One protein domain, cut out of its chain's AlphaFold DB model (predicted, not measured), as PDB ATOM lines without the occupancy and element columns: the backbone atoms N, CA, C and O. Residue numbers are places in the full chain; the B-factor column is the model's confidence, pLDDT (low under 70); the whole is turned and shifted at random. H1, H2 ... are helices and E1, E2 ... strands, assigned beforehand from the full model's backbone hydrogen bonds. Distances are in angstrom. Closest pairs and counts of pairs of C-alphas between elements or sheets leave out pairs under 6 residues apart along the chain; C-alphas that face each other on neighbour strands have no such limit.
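What this domain is: This is residues 11 to 120 of the 160 residues of an uncharacterized protein of Streptomyces sp. fd1-xmd (UniProt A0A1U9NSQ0). Three helices, H2, H3 and H4, pack together as a small up-and-down bundle, while H1 and a tiny two-stranded hairpin, E1 and E2, make a separate piece beyond it. Two long links, residues 45 to 67 and 83 to 101, leave the bundle at opposite ends, and residues 87 to 93 of the second stick out. The printed part has 110 residues with four named helices and two named strands, in the order H1, E1, E2, H2, H3, H4; the sheet E1 - E2 is antiparallel. The class is mostly helix. The whole is compact, with a radius of gyration of the C-alphas of 14.7 A and spans of 42 by 29 by 25 A.

Where its parts are: H1, residues 11 to 19, begins at C-alpha 11 (27.786, -20.921, -30.482) and is 12.3 A long. E1 is residues 21 to 23, and E2 is residues 26 to 28. H2, residues 33 to 44, is 16.2 A long and begins at C-alpha 33 (26.226, -17.605, -10.308). H3, residues 68 to 82, measures 21.2 A. H4, residues 102 to 116, measures 20.7 A and ends at C-alpha 116 (23.377, -15.482, 10.091).

How they stand to each other: In the bundle of H2, H3 and H4, each helix runs against the one before it. H2 and H3 touch at a shallow tilt of 11 degrees, opposite ways; their closest C-alphas, of Val 40 and Ala 71, are 4.6 A apart. H3 and H4 touch at a steep tilt of 43 degrees, opposite ways; their closest C-alphas, of Ala 75 and Tyr 111, are 4.9 A apart. Both pairs are helical hairpins. H2 and H4 touch and run the same way at a shallow tilt of 33 degrees, only just short of steep; their closest C-alphas, of Asp 34 and Pro 103, are 5.6 A apart. E1 and E2 form an antiparallel hairpin, with N 21 and O 28 at 2.9 A and N 23 and O 26 at 2.8 A, within hydrogen-bond range. The closest C-alphas of E2 and H2 are those of Leu 28 and Ala 35, 6.8 A apart. H1 is apart from H2, H3 and H4, and only just apart from E2, at 8.2 A. In H1, H2, H3 and H4 every O i to N i+4 pair is within hydrogen-bond range.

The domain as a whole: The two C-alphas farthest apart, of Asp 62 and Pro 89, are 44.6 A apart. The printed part has no cut. The links H2 to H3, 23 residues, and H3 to H4, 19 residues, are long; H1 to E1, E1 to E2 and E2 to H2 are tight. The mean pLDDT of the printed part is 80.4, and it is under 70 at residues 48 to 61, 88 and 91 to 100.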
ATOM      1  N   THR A  11      26.383 -21.066 -30.908       78.06
ATOM      2  CA  THR A  11      27.786 -20.921 -30.482       78.06
ATOM      3  C   THR A  11      27.895 -20.667 -28.979       78.06
ATOM      4  O   THR A  11      28.735 -21.275 -28.321       78.06
ATOM      5  N   HIS A  12      27.018 -19.830 -28.422       71.88
ATOM      6  CA  HIS A  12      26.996 -19.527 -26.993       71.88
ATOM      7  C   HIS A  12      26.602 -20.759 -26.168       71.88
ATOM      8  O   HIS A  12      27.273 -21.098 -25.194       71.88
ATOM      9  N   VAL A  13      25.576 -21.490 -26.622       79.31
ATOM     10  CA  VAL A  13      25.150 -22.761 -26.015       79.31
ATOM     11  C   VAL A  13      26.306 -23.763 -26.003       79.31
ATOM     12  O   VAL A  13      26.630 -24.340 -24.965       79.31
ATOM     13  N   HIS A  14      26.988 -23.934 -27.136       81.94
ATOM     14  CA  HIS A  14      28.103 -24.871 -27.235       81.94
ATOM     15  C   HIS A  14      29.279 -24.491 -26.323       81.94
ATOM     16  O   HIS A  14      29.886 -25.356 -25.685       81.94
ATOM     17  N   GLU A  15      29.613 -23.201 -26.229       79.94
ATOM     18  CA  GLU A  15      30.663 -22.721 -25.329       79.94
ATOM     19  C   GLU A  15      30.312 -22.942 -23.855       79.94
ATOM     20  O   GLU A  15      31.170 -23.415 -23.099       79.94
ATOM     21  N   TYR A  16      29.058 -22.689 -23.467       81.31
ATOM     22  CA  TYR A  16      28.536 -22.987 -22.133       81.31
ATOM     23  C   TYR A  16      28.688 -24.473 -21.790       81.31
ATOM     24  O   TYR A  16      29.259 -24.835 -20.755       81.31
ATOM     25  N   GLU A  17      28.215 -25.356 -22.671       84.38
ATOM     26  CA  GLU A  17      28.241 -26.804 -22.451       84.38
ATOM     27  C   GLU A  17      29.662 -27.361 -22.362       84.38
ATOM     28  O   GLU A  17      29.929 -28.251 -21.545       84.38
ATOM     29  N   ARG A  18      30.573 -26.836 -23.190       86.50
ATOM     30  CA  ARG A  18      31.984 -27.231 -23.226       86.50
ATOM     31  C   ARG A  18      32.730 -26.823 -21.957       86.50
ATOM     32  O   ARG A  18      33.620 -27.549 -21.523       86.50
ATOM     33  N   ALA A  19      32.395 -25.670 -21.384       85.06
ATOM     34  CA  ALA A  19      33.017 -25.164 -20.161       85.06
ATOM     35  C   ALA A  19      32.310 -25.634 -18.871       85.06
ATOM     36  O   ALA A  19      32.802 -25.382 -17.770       85.06
ATOM     37  N   SER A  20      31.183 -26.340 -18.993       88.62
ATOM     38  CA  SER A  20      30.467 -26.936 -17.864       88.62
ATOM     39  C   SER A  20      31.216 -28.123 -17.264       88.62
ATOM     40  O   SER A  20      31.728 -28.985 -17.979       88.62
ATOM     41  N   VAL A  21      31.224 -28.214 -15.934       91.81
ATOM     42  CA  VAL A  21      31.887 -29.287 -15.178       91.81
ATOM     43  C   VAL A  21      30.958 -29.847 -14.099       91.81
ATOM     44  O   VAL A  21      29.916 -29.262 -13.804       91.81
ATOM     45  N   THR A  22      31.320 -30.987 -13.508       94.12
ATOM     46  CA  THR A  22      30.561 -31.574 -12.394       94.12
ATOM     47  C   THR A  22      31.090 -31.075 -11.049       94.12
ATOM     48  O   THR A  22      32.236 -31.347 -10.696       94.12
ATOM     49  N   ILE A  23      30.245 -30.395 -10.275       89.88
ATOM     50  CA  ILE A  23      30.522 -29.879  -8.927       89.88
ATOM     51  C   ILE A  23      29.444 -30.431  -7.996       89.88
ATOM     52  O   ILE A  23      28.261 -30.297  -8.287       89.88
ATOM     53  N   GLY A  24      29.823 -31.105  -6.906       87.25
ATOM     54  CA  GLY A  24      28.847 -31.638  -5.940       87.25
ATOM     55  C   GLY A  24      27.769 -32.544  -6.560       87.25
ATOM     56  O   GLY A  24      26.630 -32.536  -6.111       87.25
ATOM     57  N   GLY A  25      28.100 -33.277  -7.633       90.38
ATOM     58  CA  GLY A  25      27.157 -34.125  -8.376       90.38
ATOM     59  C   GLY A  25      26.299 -33.401  -9.423       90.38
ATOM     60  O   GLY A  25      25.561 -34.060 -10.150       90.38
ATOM     61  N   ARG A  26      26.420 -32.076  -9.559       89.81
ATOM     62  CA  ARG A  26      25.666 -31.250 -10.512       89.81
ATOM     63  C   ARG A  26      26.547 -30.805 -11.663       89.81
ATOM     64  O   ARG A  26      27.683 -30.395 -11.443       89.81
ATOM     65  N   ARG A  27      26.030 -30.870 -12.890       91.00
ATOM     66  CA  ARG A  27      26.714 -30.327 -14.068       91.00
ATOM     67  C   ARG A  27      26.315 -28.864 -14.242       91.00
ATOM     68  O   ARG A  27      25.145 -28.599 -14.481       91.00
ATOM     69  N   LEU A  28      27.273 -27.947 -14.131       89.12
ATOM     70  CA  LEU A  28      27.048 -26.509 -14.305       89.12
ATOM     71  C   LEU A  28      28.313 -25.798 -14.794       89.12
ATOM     72  O   LEU A  28      29.430 -26.298 -14.631       89.12
ATOM     73  N   HIS A  29      28.144 -24.619 -15.387       88.06
ATOM     74  CA  HIS A  29      29.268 -23.763 -15.740       88.06
ATOM     75  C   HIS A  29      29.856 -23.112 -14.472       88.06
ATOM     76  O   HIS A  29      29.130 -22.413 -13.767       88.06
ATOM     77  N   PRO A  30      31.161 -23.264 -14.156       87.62
ATOM     78  CA  PRO A  30      31.732 -22.808 -12.880       87.62
ATOM     79  C   PRO A  30      31.530 -21.328 -12.545       87.62
ATOM     80  O   PRO A  30      31.640 -20.959 -11.380       87.62
ATOM     81  N   ARG A  31      31.279 -20.487 -13.555       83.25
ATOM     82  CA  ARG A  31      31.064 -19.036 -13.414       83.25
ATOM     83  C   ARG A  31      29.589 -18.619 -13.441       83.25
ATOM     84  O   ARG A  31      29.303 -17.429 -13.395       83.25
ATOM     85  N   ASP A  32      28.668 -19.571 -13.550       84.75
ATOM     86  CA  ASP A  32      27.232 -19.310 -13.606       84.75
ATOM     87  C   ASP A  32      26.644 -19.155 -12.198       84.75
ATOM     88  O   ASP A  32      26.193 -20.117 -11.583       84.75
ATOM     89  N   LEU A  33      26.694 -17.932 -11.664       86.75
ATOM     90  CA  LEU A  33      26.226 -17.605 -10.308       86.75
ATOM     91  C   LEU A  33      24.724 -17.845 -10.098       86.75
ATOM     92  O   LEU A  33      24.307 -18.092  -8.963       86.75
ATOM     93  N   ASP A  34      23.922 -17.808 -11.164       84.88
ATOM     94  CA  ASP A  34      22.500 -18.138 -11.080       84.88
ATOM     95  C   ASP A  34      22.328 -19.637 -10.782       84.88
ATOM     96  O   ASP A  34      21.543 -19.987  -9.903       84.88
ATOM     97  N   ALA A  35      23.146 -20.519 -11.372       87.69
ATOM     98  CA  ALA A  35      23.132 -21.954 -11.059       87.69
ATOM     99  C   ALA A  35      23.527 -22.261  -9.599       87.69
ATOM    100  O   ALA A  35      22.942 -23.151  -8.968       87.69
ATOM    101  N   TYR A  36      24.484 -21.514  -9.029       91.31
ATOM    102  CA  TYR A  36      24.791 -21.616  -7.595       91.31
ATOM    103  C   TYR A  36      23.599 -21.157  -6.755       91.31
ATOM    104  O   TYR A  36      23.210 -21.862  -5.832       91.31
ATOM    105  N   THR A  37      22.993 -20.015  -7.087       88.81
ATOM    106  CA  THR A  37      21.839 -19.470  -6.352       88.81
ATOM    107  C   THR A  37      20.638 -20.415  -6.399       88.81
ATOM    108  O   THR A  37      20.062 -20.698  -5.354       88.81
ATOM    109  N   ALA A  38      20.304 -20.965  -7.569       88.06
ATOM    110  CA  ALA A  38      19.240 -21.955  -7.736       88.06
ATOM    111  C   ALA A  38      19.484 -23.195  -6.863       88.06
ATOM    112  O   ALA A  38      18.614 -23.620  -6.106       88.06
ATOM    113  N   THR A  39      20.722 -23.700  -6.865       92.12
ATOM    114  CA  THR A  39      21.114 -24.824  -6.006       92.12
ATOM    115  C   THR A  39      20.986 -24.476  -4.517       92.12
ATOM    116  O   THR A  39      20.539 -25.305  -3.727       92.12
ATOM    117  N   VAL A  40      21.339 -23.250  -4.114       93.62
ATOM    118  CA  VAL A  40      21.136 -22.778  -2.736       93.62
ATOM    119  C   VAL A  40      19.650 -22.743  -2.383       93.62
ATOM    120  O   VAL A  40      19.301 -23.246  -1.319       93.62
ATOM    121  N   CYS A  41      18.784 -22.201  -3.247       89.88
ATOM    122  CA  CYS A  41      17.334 -22.188  -3.035       89.88
ATOM    123  C   CYS A  41      16.788 -23.607  -2.840       89.88
ATOM    124  O   CYS A  41      16.089 -23.858  -1.861       89.88
ATOM    125  N   GLU A  42      17.176 -24.543  -3.708       91.94
ATOM    126  CA  GLU A  42      16.751 -25.941  -3.627       91.94
ATOM    127  C   GLU A  42      17.104 -26.562  -2.269       91.94
ATOM    128  O   GLU A  42      16.229 -27.079  -1.573       91.94
ATOM    129  N   TYR A  43      18.371 -26.465  -1.848       94.25
ATOM    130  CA  TYR A  43      18.790 -27.007  -0.555       94.25
ATOM    131  C   TYR A  43      18.205 -26.233   0.626       94.25
ATOM    132  O   TYR A  43      17.960 -26.831   1.665       94.25
ATOM    133  N   ALA A  44      17.934 -24.936   0.487       91.38
ATOM    134  CA  ALA A  44      17.295 -24.128   1.522       91.38
ATOM    135  C   ALA A  44      15.786 -24.402   1.672       91.38
ATOM    136  O   ALA A  44      15.190 -23.981   2.667       91.38
ATOM    137  N   GLY A  45      15.172 -25.129   0.732       89.12
ATOM    138  CA  GLY A  45      13.726 -25.363   0.697       89.12
ATOM    139  C   GLY A  45      12.932 -24.159   0.183       89.12
ATOM    140  O   GLY A  45      11.775 -23.988   0.557       89.12
ATOM    141  N   LEU A  46      13.552 -23.317  -0.648       84.19
ATOM    142  CA  LEU A  46      12.962 -22.112  -1.223       84.19
ATOM    143  C   LEU A  46      12.619 -22.312  -2.708       84.19
ATOM    144  O   LEU A  46      13.327 -23.037  -3.410       84.19
ATOM    145  N   PRO A  47      11.583 -21.631  -3.226       76.31
ATOM    146  CA  PRO A  47      11.329 -21.586  -4.663       76.31
ATOM    147  C   PRO A  47      12.459 -20.844  -5.401       76.31
ATOM    148  O   PRO A  47      12.948 -19.818  -4.927       76.31
ATOM    149  N   GLU A  48      12.858 -21.338  -6.579       62.38
ATOM    150  CA  GLU A  48      13.956 -20.755  -7.372       62.38
ATOM    151  C   GLU A  48      13.684 -19.308  -7.823       62.38
ATOM    152  O   GLU A  48      14.601 -18.490  -7.794       62.38
ATOM    153  N   GLU A  49      12.442 -18.970  -8.197       56.38
ATOM    154  CA  GLU A  49      12.108 -17.652  -8.771       56.38
ATOM    155  C   GLU A  49      12.107 -16.510  -7.735       56.38
ATOM    156  O   GLU A  49      12.486 -15.383  -8.058       56.38
ATOM    157  N   ASP A  50      11.799 -16.811  -6.468       57.50
ATOM    158  CA  ASP A  50      11.602 -15.801  -5.415       57.50
ATOM    159  C   ASP A  50      12.597 -15.906  -4.249       57.50
ATOM    160  O   ASP A  50      12.680 -14.998  -3.420       57.50
ATOM    161  N   GLY A  51      13.394 -16.979  -4.192       57.44
ATOM    162  CA  GLY A  51      14.120 -17.390  -2.991       57.44
ATOM    163  C   GLY A  51      15.096 -16.368  -2.408       57.44
ATOM    164  O   GLY A  51      15.371 -16.438  -1.218       57.44
ATOM    165  N   PHE A  52      15.587 -15.397  -3.188       61.38
ATOM    166  CA  PHE A  52      16.425 -14.286  -2.693       61.38
ATOM    167  C   PHE A  52      16.201 -12.960  -3.445       61.38
ATOM    168  O   PHE A  52      17.060 -12.080  -3.414       61.38
ATOM    169  N   SER A  53      15.073 -12.809  -4.150       57.78
ATOM    170  CA  SER A  53      14.842 -11.693  -5.090       57.78
ATOM    171  C   SER A  53      13.775 -10.682  -4.639       57.78
ATOM    172  O   SER A  53      13.492  -9.746  -5.383       57.78
ATOM    173  N   ALA A  54      13.167 -10.836  -3.457       53.50
ATOM    174  CA  ALA A  54      12.003 -10.033  -3.077       53.50
ATOM    175  C   ALA A  54      12.363  -8.575  -2.678       53.50
ATOM    176  O   ALA A  54      13.084  -8.372  -1.695       53.50
ATOM    177  N   PRO A  55      11.819  -7.546  -3.367       46.59
ATOM    178  CA  PRO A  55      12.078  -6.133  -3.057       46.59
ATOM    179  C   PRO A  55      11.406  -5.646  -1.758       46.59
ATOM    180  O   PRO A  55      11.896  -4.706  -1.124       46.59
ATOM    181  N   ASP A  56      10.339  -6.326  -1.318       48.44
ATOM    182  CA  ASP A  56       9.412  -5.797  -0.303       48.44
ATOM    183  C   ASP A  56       9.431  -6.566   1.029       48.44
ATOM    184  O   ASP A  56       8.751  -6.197   1.985       48.44
ATOM    185  N   GLY A  57      10.238  -7.620   1.134       50.31
ATOM    186  CA  GLY A  57      10.235  -8.483   2.313       50.31
ATOM    187  C   GLY A  57      11.176  -9.657   2.152       50.31
ATOM    188  O   GLY A  57      10.721 -10.788   2.221       50.31
ATOM    189  N   GLY A  58      12.457  -9.361   1.889       54.97
ATOM    190  CA  GLY A  58      13.508 -10.349   1.649       54.97
ATOM    191  C   GLY A  58      13.373 -11.590   2.526       54.97
ATOM    192  O   GLY A  58      13.072 -11.466   3.717       54.97
ATOM    193  N   THR A  59      13.594 -12.745   1.900       60.19
ATOM    194  CA  THR A  59      13.504 -14.098   2.460       60.19
ATOM    195  C   THR A  59      13.814 -14.104   3.944       60.19
ATOM    196  O   THR A  59      14.934 -13.787   4.373       60.19
ATOM    197  N   ALA A  60      12.791 -14.379   4.747       64.56
ATOM    198  CA  ALA A  60      12.948 -14.438   6.180       64.56
ATOM    199  C   ALA A  60      13.718 -15.711   6.539       64.56
ATOM    200  O   ALA A  60      13.665 -16.718   5.838       64.56
ATOM    201  N   LEU A  61      14.425 -15.684   7.671       65.75
ATOM    202  CA  LEU A  61      15.033 -16.907   8.207       65.75
ATOM    203  C   LEU A  61      13.977 -17.999   8.442       65.75
ATOM    204  O   LEU A  61      14.296 -19.175   8.318       65.75
ATOM    205  N   ASP A  62      12.741 -17.594   8.737       71.25
ATOM    206  CA  ASP A  62      11.607 -18.483   8.991       71.25
ATOM    207  C   ASP A  62      11.132 -19.235   7.732       71.25
ATOM    208  O   ASP A  62      10.442 -20.244   7.856       71.25
ATOM    209  N   ASP A  63      11.531 -18.791   6.534       76.81
ATOM    210  CA  ASP A  63      11.182 -19.438   5.260       76.81
ATOM    211  C   ASP A  63      12.127 -20.610   4.921       76.81
ATOM    212  O   ASP A  63      11.851 -21.412   4.027       76.81
ATOM    213  N   LEU A  64      13.257 -20.729   5.629       84.69
ATOM    214  CA  LEU A  64      14.292 -21.731   5.379       84.69
ATOM    215  C   LEU A  64      13.939 -23.054   6.067       84.69
ATOM    216  O   LEU A  64      13.879 -23.129   7.294       84.69
ATOM    217  N   THR A  65      13.747 -24.121   5.291       87.69
ATOM    218  CA  THR A  65      13.252 -25.411   5.820       87.69
ATOM    219  C   THR A  65      14.077 -26.633   5.409       87.69
ATOM    220  O   THR A  65      13.845 -27.724   5.932       87.69
ATOM    221  N   GLY A  66      15.032 -26.474   4.489       90.81
ATOM    222  CA  GLY A  66      15.799 -27.582   3.915       90.81
ATOM    223  C   GLY A  66      17.134 -27.902   4.608       90.81
ATOM    224  O   GLY A  66      17.343 -27.640   5.792       90.81
ATOM    225  N   ASP A  67      18.059 -28.493   3.847       94.88
ATOM    226  CA  ASP A  67      19.443 -28.757   4.254       94.88
ATOM    227  C   ASP A  67      20.286 -27.470   4.197       94.88
ATOM    228  O   ASP A  67      20.954 -27.149   3.208       94.88
ATOM    229  N   LEU A  68      20.244 -26.719   5.298       94.44
ATOM    230  CA  LEU A  68      20.877 -25.403   5.407       94.44
ATOM    231  C   LEU A  68      22.411 -25.467   5.432       94.44
ATOM    232  O   LEU A  68      23.072 -24.488   5.080       94.44
ATOM    233  N   ASP A  69      22.992 -26.606   5.813       95.75
ATOM    234  CA  ASP A  69      24.441 -26.803   5.792       95.75
ATOM    235  C   ASP A  69      24.945 -26.949   4.357       95.75
ATOM    236  O   ASP A  69      25.901 -26.270   3.964       95.75
ATOM    237  N   THR A  70      24.265 -27.771   3.557       95.94
ATOM    238  CA  THR A  70      24.568 -27.907   2.132       95.94
ATOM    239  C   THR A  70      24.260 -26.611   1.382       95.94
ATOM    240  O   THR A  70      25.077 -26.171   0.569       95.94
ATOM    241  N   ALA A  71      23.152 -25.933   1.703       95.25
ATOM    242  CA  ALA A  71      22.834 -24.622   1.138       95.25
ATOM    243  C   ALA A  71      23.949 -23.598   1.418       95.25
ATOM    244  O   ALA A  71      24.414 -22.916   0.504       95.25
ATOM    245  N   LEU A  72      24.447 -23.523   2.660       96.19
ATOM    246  CA  LEU A  72      25.537 -22.609   3.010       96.19
ATOM    247  C   LEU A  72      26.837 -22.962   2.276       96.19
ATOM    248  O   LEU A  72      27.558 -22.059   1.853       96.19
ATOM    249  N   ALA A  73      27.139 -24.251   2.101       96.81
ATOM    250  CA  ALA A  73      28.317 -24.689   1.358       96.81
ATOM    251  C   ALA A  73      28.261 -24.251  -0.117       96.81
ATOM    252  O   ALA A  73      29.254 -23.750  -0.648       96.81
ATOM    253  N   TRP A  74      27.097 -24.367  -0.760       96.62
ATOM    254  CA  TRP A  74      26.884 -23.875  -2.125       96.62
ATOM    255  C   TRP A  74      26.951 -22.349  -2.218       96.62
ATOM    256  O   TRP A  74      27.588 -21.824  -3.135       96.62
ATOM    257  N   ALA A  75      26.381 -21.635  -1.246       95.31
ATOM    258  CA  ALA A  75      26.469 -20.180  -1.184       95.31
ATOM    259  C   ALA A  75      27.929 -19.720  -1.041       95.31
ATOM    260  O   ALA A  75      28.387 -18.847  -1.778       95.31
ATOM    261  N   ALA A  76      28.697 -20.369  -0.160       95.81
ATOM    262  CA  ALA A  76      30.125 -20.114   0.011       95.81
ATOM    263  C   ALA A  76      30.923 -20.398  -1.272       95.81
ATOM    264  O   ALA A  76      31.795 -19.613  -1.639       95.81
ATOM    265  N   ALA A  77      30.608 -21.485  -1.987       94.56
ATOM    266  CA  ALA A  77      31.238 -21.794  -3.269       94.56
ATOM    267  C   ALA A  77      30.986 -20.687  -4.308       94.56
ATOM    268  O   ALA A  77      31.922 -20.267  -4.987       94.56
ATOM    269  N   GLY A  78      29.764 -20.152  -4.375       92.31
ATOM    270  CA  GLY A  78      29.444 -19.004  -5.224       92.31
ATOM    271  C   GLY A  78      30.211 -17.730  -4.840       92.31
ATOM    272  O   GLY A  78      30.721 -17.031  -5.715       92.31
ATOM    273  N   VAL A  79      30.404 -17.460  -3.543       93.06
ATOM    274  CA  VAL A  79      31.277 -16.362  -3.077       93.06
ATOM    275  C   VAL A  79      32.731 -16.570  -3.521       93.06
ATOM    276  O   VAL A  79      33.375 -15.624  -3.973       93.06
ATOM    277  N   CYS A  80      33.250 -17.800  -3.472       92.38
ATOM    278  CA  CYS A  80      34.603 -18.108  -3.948       92.38
ATOM    279  C   CYS A  80      34.790 -17.833  -5.450       92.38
ATOM    280  O   CYS A  80      35.895 -17.477  -5.863       92.38
ATOM    281  N   VAL A  81      33.736 -17.971  -6.266       87.69
ATOM    282  CA  VAL A  81      33.764 -17.602  -7.694       87.69
ATOM    283  C   VAL A  81      33.978 -16.095  -7.857       87.69
ATOM    284  O   VAL A  81      34.802 -15.685  -8.672       87.69
ATOM    285  N   LEU A  82      33.308 -15.272  -7.042       84.94
ATOM    286  CA  LEU A  82      33.452 -13.807  -7.055       84.94
ATOM    287  C   LEU A  82      34.842 -13.328  -6.621       84.94
ATOM    288  O   LEU A  82      35.281 -12.254  -7.020       84.94
ATOM    289  N   GLN A  83      35.530 -14.115  -5.796       86.00
ATOM    290  CA  GLN A  83      36.875 -13.805  -5.313       86.00
ATOM    291  C   GLN A  83      37.976 -14.166  -6.320       86.00
ATOM    292  O   GLN A  83      39.144 -13.848  -6.081       86.00
ATOM    293  N   GLN A  84      37.642 -14.840  -7.427       83.06
ATOM    294  CA  GLN A  84      38.639 -15.203  -8.426       83.06
ATOM    295  C   GLN A  84      39.199 -13.950  -9.115       83.06
ATOM    296  O   GLN A  84      38.438 -13.054  -9.486       83.06
ATOM    297  N   PRO A  85      40.524 -13.879  -9.327       77.88
ATOM    298  CA  PRO A  85      41.113 -12.766 -10.045       77.88
ATOM    299  C   PRO A  85      40.625 -12.763 -11.492       77.88
ATOM    300  O   PRO A  85      40.546 -13.804 -12.152       77.88
ATOM    301  N   LEU A  86      40.354 -11.568 -12.011       73.50
ATOM    302  CA  LEU A  86      40.156 -11.398 -13.442       73.50
ATOM    303  C   LEU A  86      41.493 -11.607 -14.169       73.50
ATOM    304  O   LEU A  86      42.543 -11.235 -13.632       73.50
ATOM    305  N   PRO A  87      41.486 -12.204 -15.375       71.38
ATOM    306  CA  PRO A  87      42.704 -12.340 -16.164       71.38
ATOM    307  C   PRO A  87      43.328 -10.959 -16.401       71.38
ATOM    308  O   PRO A  87      42.611  -9.996 -16.653       71.38
ATOM    309  N   HIS A  88      44.656 -10.853 -16.293       62.53
ATOM    310  CA  HIS A  88      45.384  -9.596 -16.477       62.53
ATOM    311  C   HIS A  88      46.127  -9.569 -17.828       62.53
ATOM    312  O   HIS A  88      46.905 -10.491 -18.088       62.53
ATOM    313  N   PRO A  89      45.972  -8.512 -18.651       74.56
ATOM    314  CA  PRO A  89      45.008  -7.423 -18.495       74.56
ATOM    315  C   PRO A  89      43.582  -7.911 -18.774       74.56
ATOM    316  O   PRO A  89      43.356  -8.703 -19.688       74.56
ATOM    317  N   PHE A  90      42.614  -7.407 -18.011       70.94
ATOM    318  CA  PHE A  90      41.212  -7.686 -18.290       70.94
ATOM    319  C   PHE A  90      40.767  -6.749 -19.414       70.94
ATOM    320  O   PHE A  90      40.729  -5.536 -19.223       70.94
ATOM    321  N   GLN A  91      40.524  -7.306 -20.598       64.19
ATOM    322  CA  GLN A  91      40.128  -6.556 -21.799       64.19
ATOM    323  C   GLN A  91      38.694  -6.861 -22.241       64.19
ATOM    324  O   GLN A  91      38.247  -6.344 -23.259       64.19
ATOM    325  N   ASP A  92      38.001  -7.707 -21.486       59.59
ATOM    326  CA  ASP A  92      36.660  -8.170 -21.810       59.59
ATOM    327  C   ASP A  92      35.599  -7.395 -21.023       59.59
ATOM    328  O   ASP A  92      35.910  -6.649 -20.092       59.59
ATOM    329  N   VAL A  93      34.331  -7.589 -21.367       55.53
ATOM    330  CA  VAL A  93      33.227  -7.279 -20.453       55.53
ATOM    331  C   VAL A  93      32.966  -8.548 -19.658       55.53
ATOM    332  O   VAL A  93      32.992  -9.651 -20.204       55.53
ATOM    333  N   LEU A  94      32.766  -8.431 -18.343       53.53
ATOM    334  CA  LEU A  94      32.367  -9.600 -17.569       53.53
ATOM    335  C   LEU A  94      31.065 -10.098 -18.188       53.53
ATOM    336  O   LEU A  94      30.117  -9.340 -18.269       53.53
ATOM    337  N   LEU A  95      31.024 -11.340 -18.659       51.75
ATOM    338  CA  LEU A  95      29.893 -11.905 -19.415       51.75
ATOM    339  C   LEU A  95      28.566 -11.973 -18.611       51.75
ATOM    340  O   LEU A  95      27.540 -12.379 -19.132       51.75
ATOM    341  N   TYR A  96      28.571 -11.533 -17.349       51.69
ATOM    342  CA  TYR A  96      27.407 -11.214 -16.506       51.69
ATOM    343  C   TYR A  96      27.033  -9.712 -16.546       51.69
ATOM    344  O   TYR A  96      26.325  -9.212 -15.680       51.69
ATOM    345  N   GLY A  97      27.560  -8.976 -17.521       40.75
ATOM    346  CA  GLY A  97      27.711  -7.523 -17.511       40.75
ATOM    347  C   GLY A  97      26.918  -6.778 -18.574       40.75
ATOM    348  O   GLY A  97      27.252  -5.627 -18.838       40.75
ATOM    349  N   ASP A  98      25.839  -7.351 -19.110       42.75
ATOM    350  CA  ASP A  98      24.752  -6.512 -19.631       42.75
ATOM    351  C   ASP A  98      23.993  -5.914 -18.436       42.75
ATOM    352  O   ASP A  98      22.882  -6.305 -18.102       42.75
ATOM    353  N   ASN A  99      24.664  -5.005 -17.720       52.38
ATOM    354  CA  ASN A  99      24.154  -4.192 -16.609       52.38
ATOM    355  C   ASN A  99      23.350  -4.933 -15.521       52.38
ATOM    356  O   ASN A  99      22.529  -4.314 -14.847       52.38
ATOM    357  N   ASP A 100      23.586  -6.232 -15.320       64.50
ATOM    358  CA  ASP A 100      22.824  -7.038 -14.370       64.50
ATOM    359  C   ASP A 100      23.734  -7.759 -13.369       64.50
ATOM    360  O   ASP A 100      24.117  -8.918 -13.528       64.50
ATOM    361  N   ASN A 101      24.056  -7.061 -12.281       72.44
ATOM    362  CA  ASN A 101      24.779  -7.619 -11.143       72.44
ATOM    363  C   ASN A 101      23.872  -8.403 -10.176       72.44
ATOM    364  O   ASN A 101      24.370  -8.899  -9.163       72.44
ATOM    365  N   ARG A 102      22.569  -8.574 -10.452       78.00
ATOM    366  CA  ARG A 102      21.642  -9.278  -9.546       78.00
ATOM    367  C   ARG A 102      22.108 -10.689  -9.165       78.00
ATOM    368  O   ARG A 102      21.976 -11.012  -7.986       78.00
ATOM    369  N   PRO A 103      22.723 -11.509 -10.047       79.88
ATOM    370  CA  PRO A 103      23.257 -12.816  -9.647       79.88
ATOM    371  C   PRO A 103      24.320 -12.718  -8.539       79.88
ATOM    372  O   PRO A 103      24.343 -13.528  -7.615       79.88
ATOM    373  N   VAL A 104      25.161 -11.677  -8.582       85.12
ATOM    374  CA  VAL A 104      26.166 -11.380  -7.545       85.12
ATOM    375  C   VAL A 104      25.484 -10.992  -6.232       85.12
ATOM    376  O   VAL A 104      25.849 -11.482  -5.165       85.12
ATOM    377  N   HIS A 105      24.474 -10.126  -6.300       86.06
ATOM    378  CA  HIS A 105      23.735  -9.695  -5.115       86.06
ATOM    379  C   HIS A 105      22.985 -10.854  -4.454       86.06
ATOM    380  O   HIS A 105      23.055 -10.995  -3.234       86.06
ATOM    381  N   ARG A 106      22.327 -11.712  -5.244       87.56
ATOM    382  CA  ARG A 106      21.582 -12.876  -4.746       87.56
ATOM    383  C   ARG A 106      22.485 -13.851  -4.008       87.56
ATOM    384  O   ARG A 106      22.166 -14.221  -2.882       87.56
ATOM    385  N   ILE A 107      23.629 -14.225  -4.587       90.44
ATOM    386  CA  ILE A 107      24.517 -15.209  -3.957       90.44
ATOM    387  C   ILE A 107      25.157 -14.669  -2.670       90.44
ATOM    388  O   ILE A 107      25.254 -15.388  -1.675       90.44
ATOM    389  N   LEU A 108      25.534 -13.384  -2.651       92.06
ATOM    390  CA  LEU A 108      26.053 -12.715  -1.456       92.06
ATOM    391  C   LEU A 108      24.983 -12.601  -0.364       92.06
ATOM    392  O   LEU A 108      25.278 -12.829   0.809       92.06
ATOM    393  N   PHE A 109      23.745 -12.270  -0.739       91.31
ATOM    394  CA  PHE A 109      22.629 -12.190   0.198       91.31
ATOM    395  C   PHE A 109      22.285 -13.567   0.774       91.31
ATOM    396  O   PHE A 109      22.162 -13.700   1.991       91.31
ATOM    397  N   ALA A 110      22.205 -14.601  -0.067       92.06
ATOM    398  CA  ALA A 110      21.967 -15.976   0.356       92.06
ATOM    399  C   ALA A 110      23.052 -16.463   1.328       92.06
ATOM    400  O   ALA A 110      22.740 -17.009   2.388       92.06
ATOM    401  N   TYR A 111      24.324 -16.189   1.017       95.00
ATOM    402  CA  TYR A 111      25.440 -16.488   1.911       95.00
ATOM    403  C   TYR A 111      25.301 -15.766   3.255       95.00
ATOM    404  O   TYR A 111      25.407 -16.406   4.299       95.00
ATOM    405  N   ALA A 112      25.013 -14.462   3.253       93.94
ATOM    406  CA  ALA A 112      24.835 -13.682   4.476       93.94
ATOM    407  C   ALA A 112      23.657 -14.187   5.326       93.94
ATOM    408  O   ALA A 112      23.778 -14.301   6.546       93.94
ATOM    409  N   LEU A 113      22.529 -14.524   4.693       91.56
ATOM    410  CA  LEU A 113      21.336 -15.025   5.374       91.56
ATOM    411  C   LEU A 113      21.588 -16.388   6.026       91.56
ATOM    412  O   LEU A 113      21.292 -16.561   7.206       91.56
ATOM    413  N   LEU A 114      22.196 -17.324   5.298       93.56
ATOM    414  CA  LEU A 114      22.534 -18.647   5.825       93.56
ATOM    415  C   LEU A 114      23.641 -18.572   6.884       93.56
ATOM    416  O   LEU A 114      23.571 -19.256   7.905       93.56
ATOM    417  N   LEU A 115      24.636 -17.697   6.699       95.06
ATOM    418  CA  LEU A 115      25.680 -17.455   7.694       95.06
ATOM    419  C   LEU A 115      25.087 -16.902   8.992       95.06
ATOM    420  O   LEU A 115      25.545 -17.282  10.066       95.06
ATOM    421  N   LYS A 116      24.039 -16.071   8.916       92.06
ATOM    422  CA  LYS A 116      23.377 -15.482  10.091       92.06
ATOM    423  C   LYS A 116      22.841 -16.536  11.063       92.06
ATOM    424  O   LYS A 116      22.800 -16.265  12.257       92.06
ATOM    425  N   LEU A 117      22.476 -17.727  10.581       90.06
ATOM    426  CA  LEU A 117      22.045 -18.848  11.428       90.06
ATOM    427  C   LEU A 117      23.176 -19.415  12.298       90.06
ATOM    428  O   LEU A 117      22.907 -19.989  13.350       90.06
ATOM    429  N   LYS A 118      24.432 -19.267  11.860       91.50
ATOM    430  CA  LYS A 118      25.620 -19.812  12.533       91.50
ATOM    431  C   LYS A 118      26.411 -18.745  13.280       91.50
ATOM    432  O   LYS A 118      26.829 -18.966  14.410       91.50
ATOM    433  N   ASP A 119      26.616 -17.603  12.635       94.00
ATOM    434  CA  ASP A 119      27.382 -16.470  13.141       94.00
ATOM    435  C   ASP A 119      26.692 -15.152  12.737       94.00
ATOM    436  O   ASP A 119      26.977 -14.573  11.678       94.00
ATOM    437  N   PRO A 120      25.759 -14.656  13.574       91.19
ATOM    438  CA  PRO A 120      25.060 -13.401  13.322       91.19
ATOM    439  C   PRO A 120      25.998 -12.194  13.204       91.19
ATOM    440  O   PRO A 120      25.695 -11.252  12.471       91.19
TER     441      PRO A 120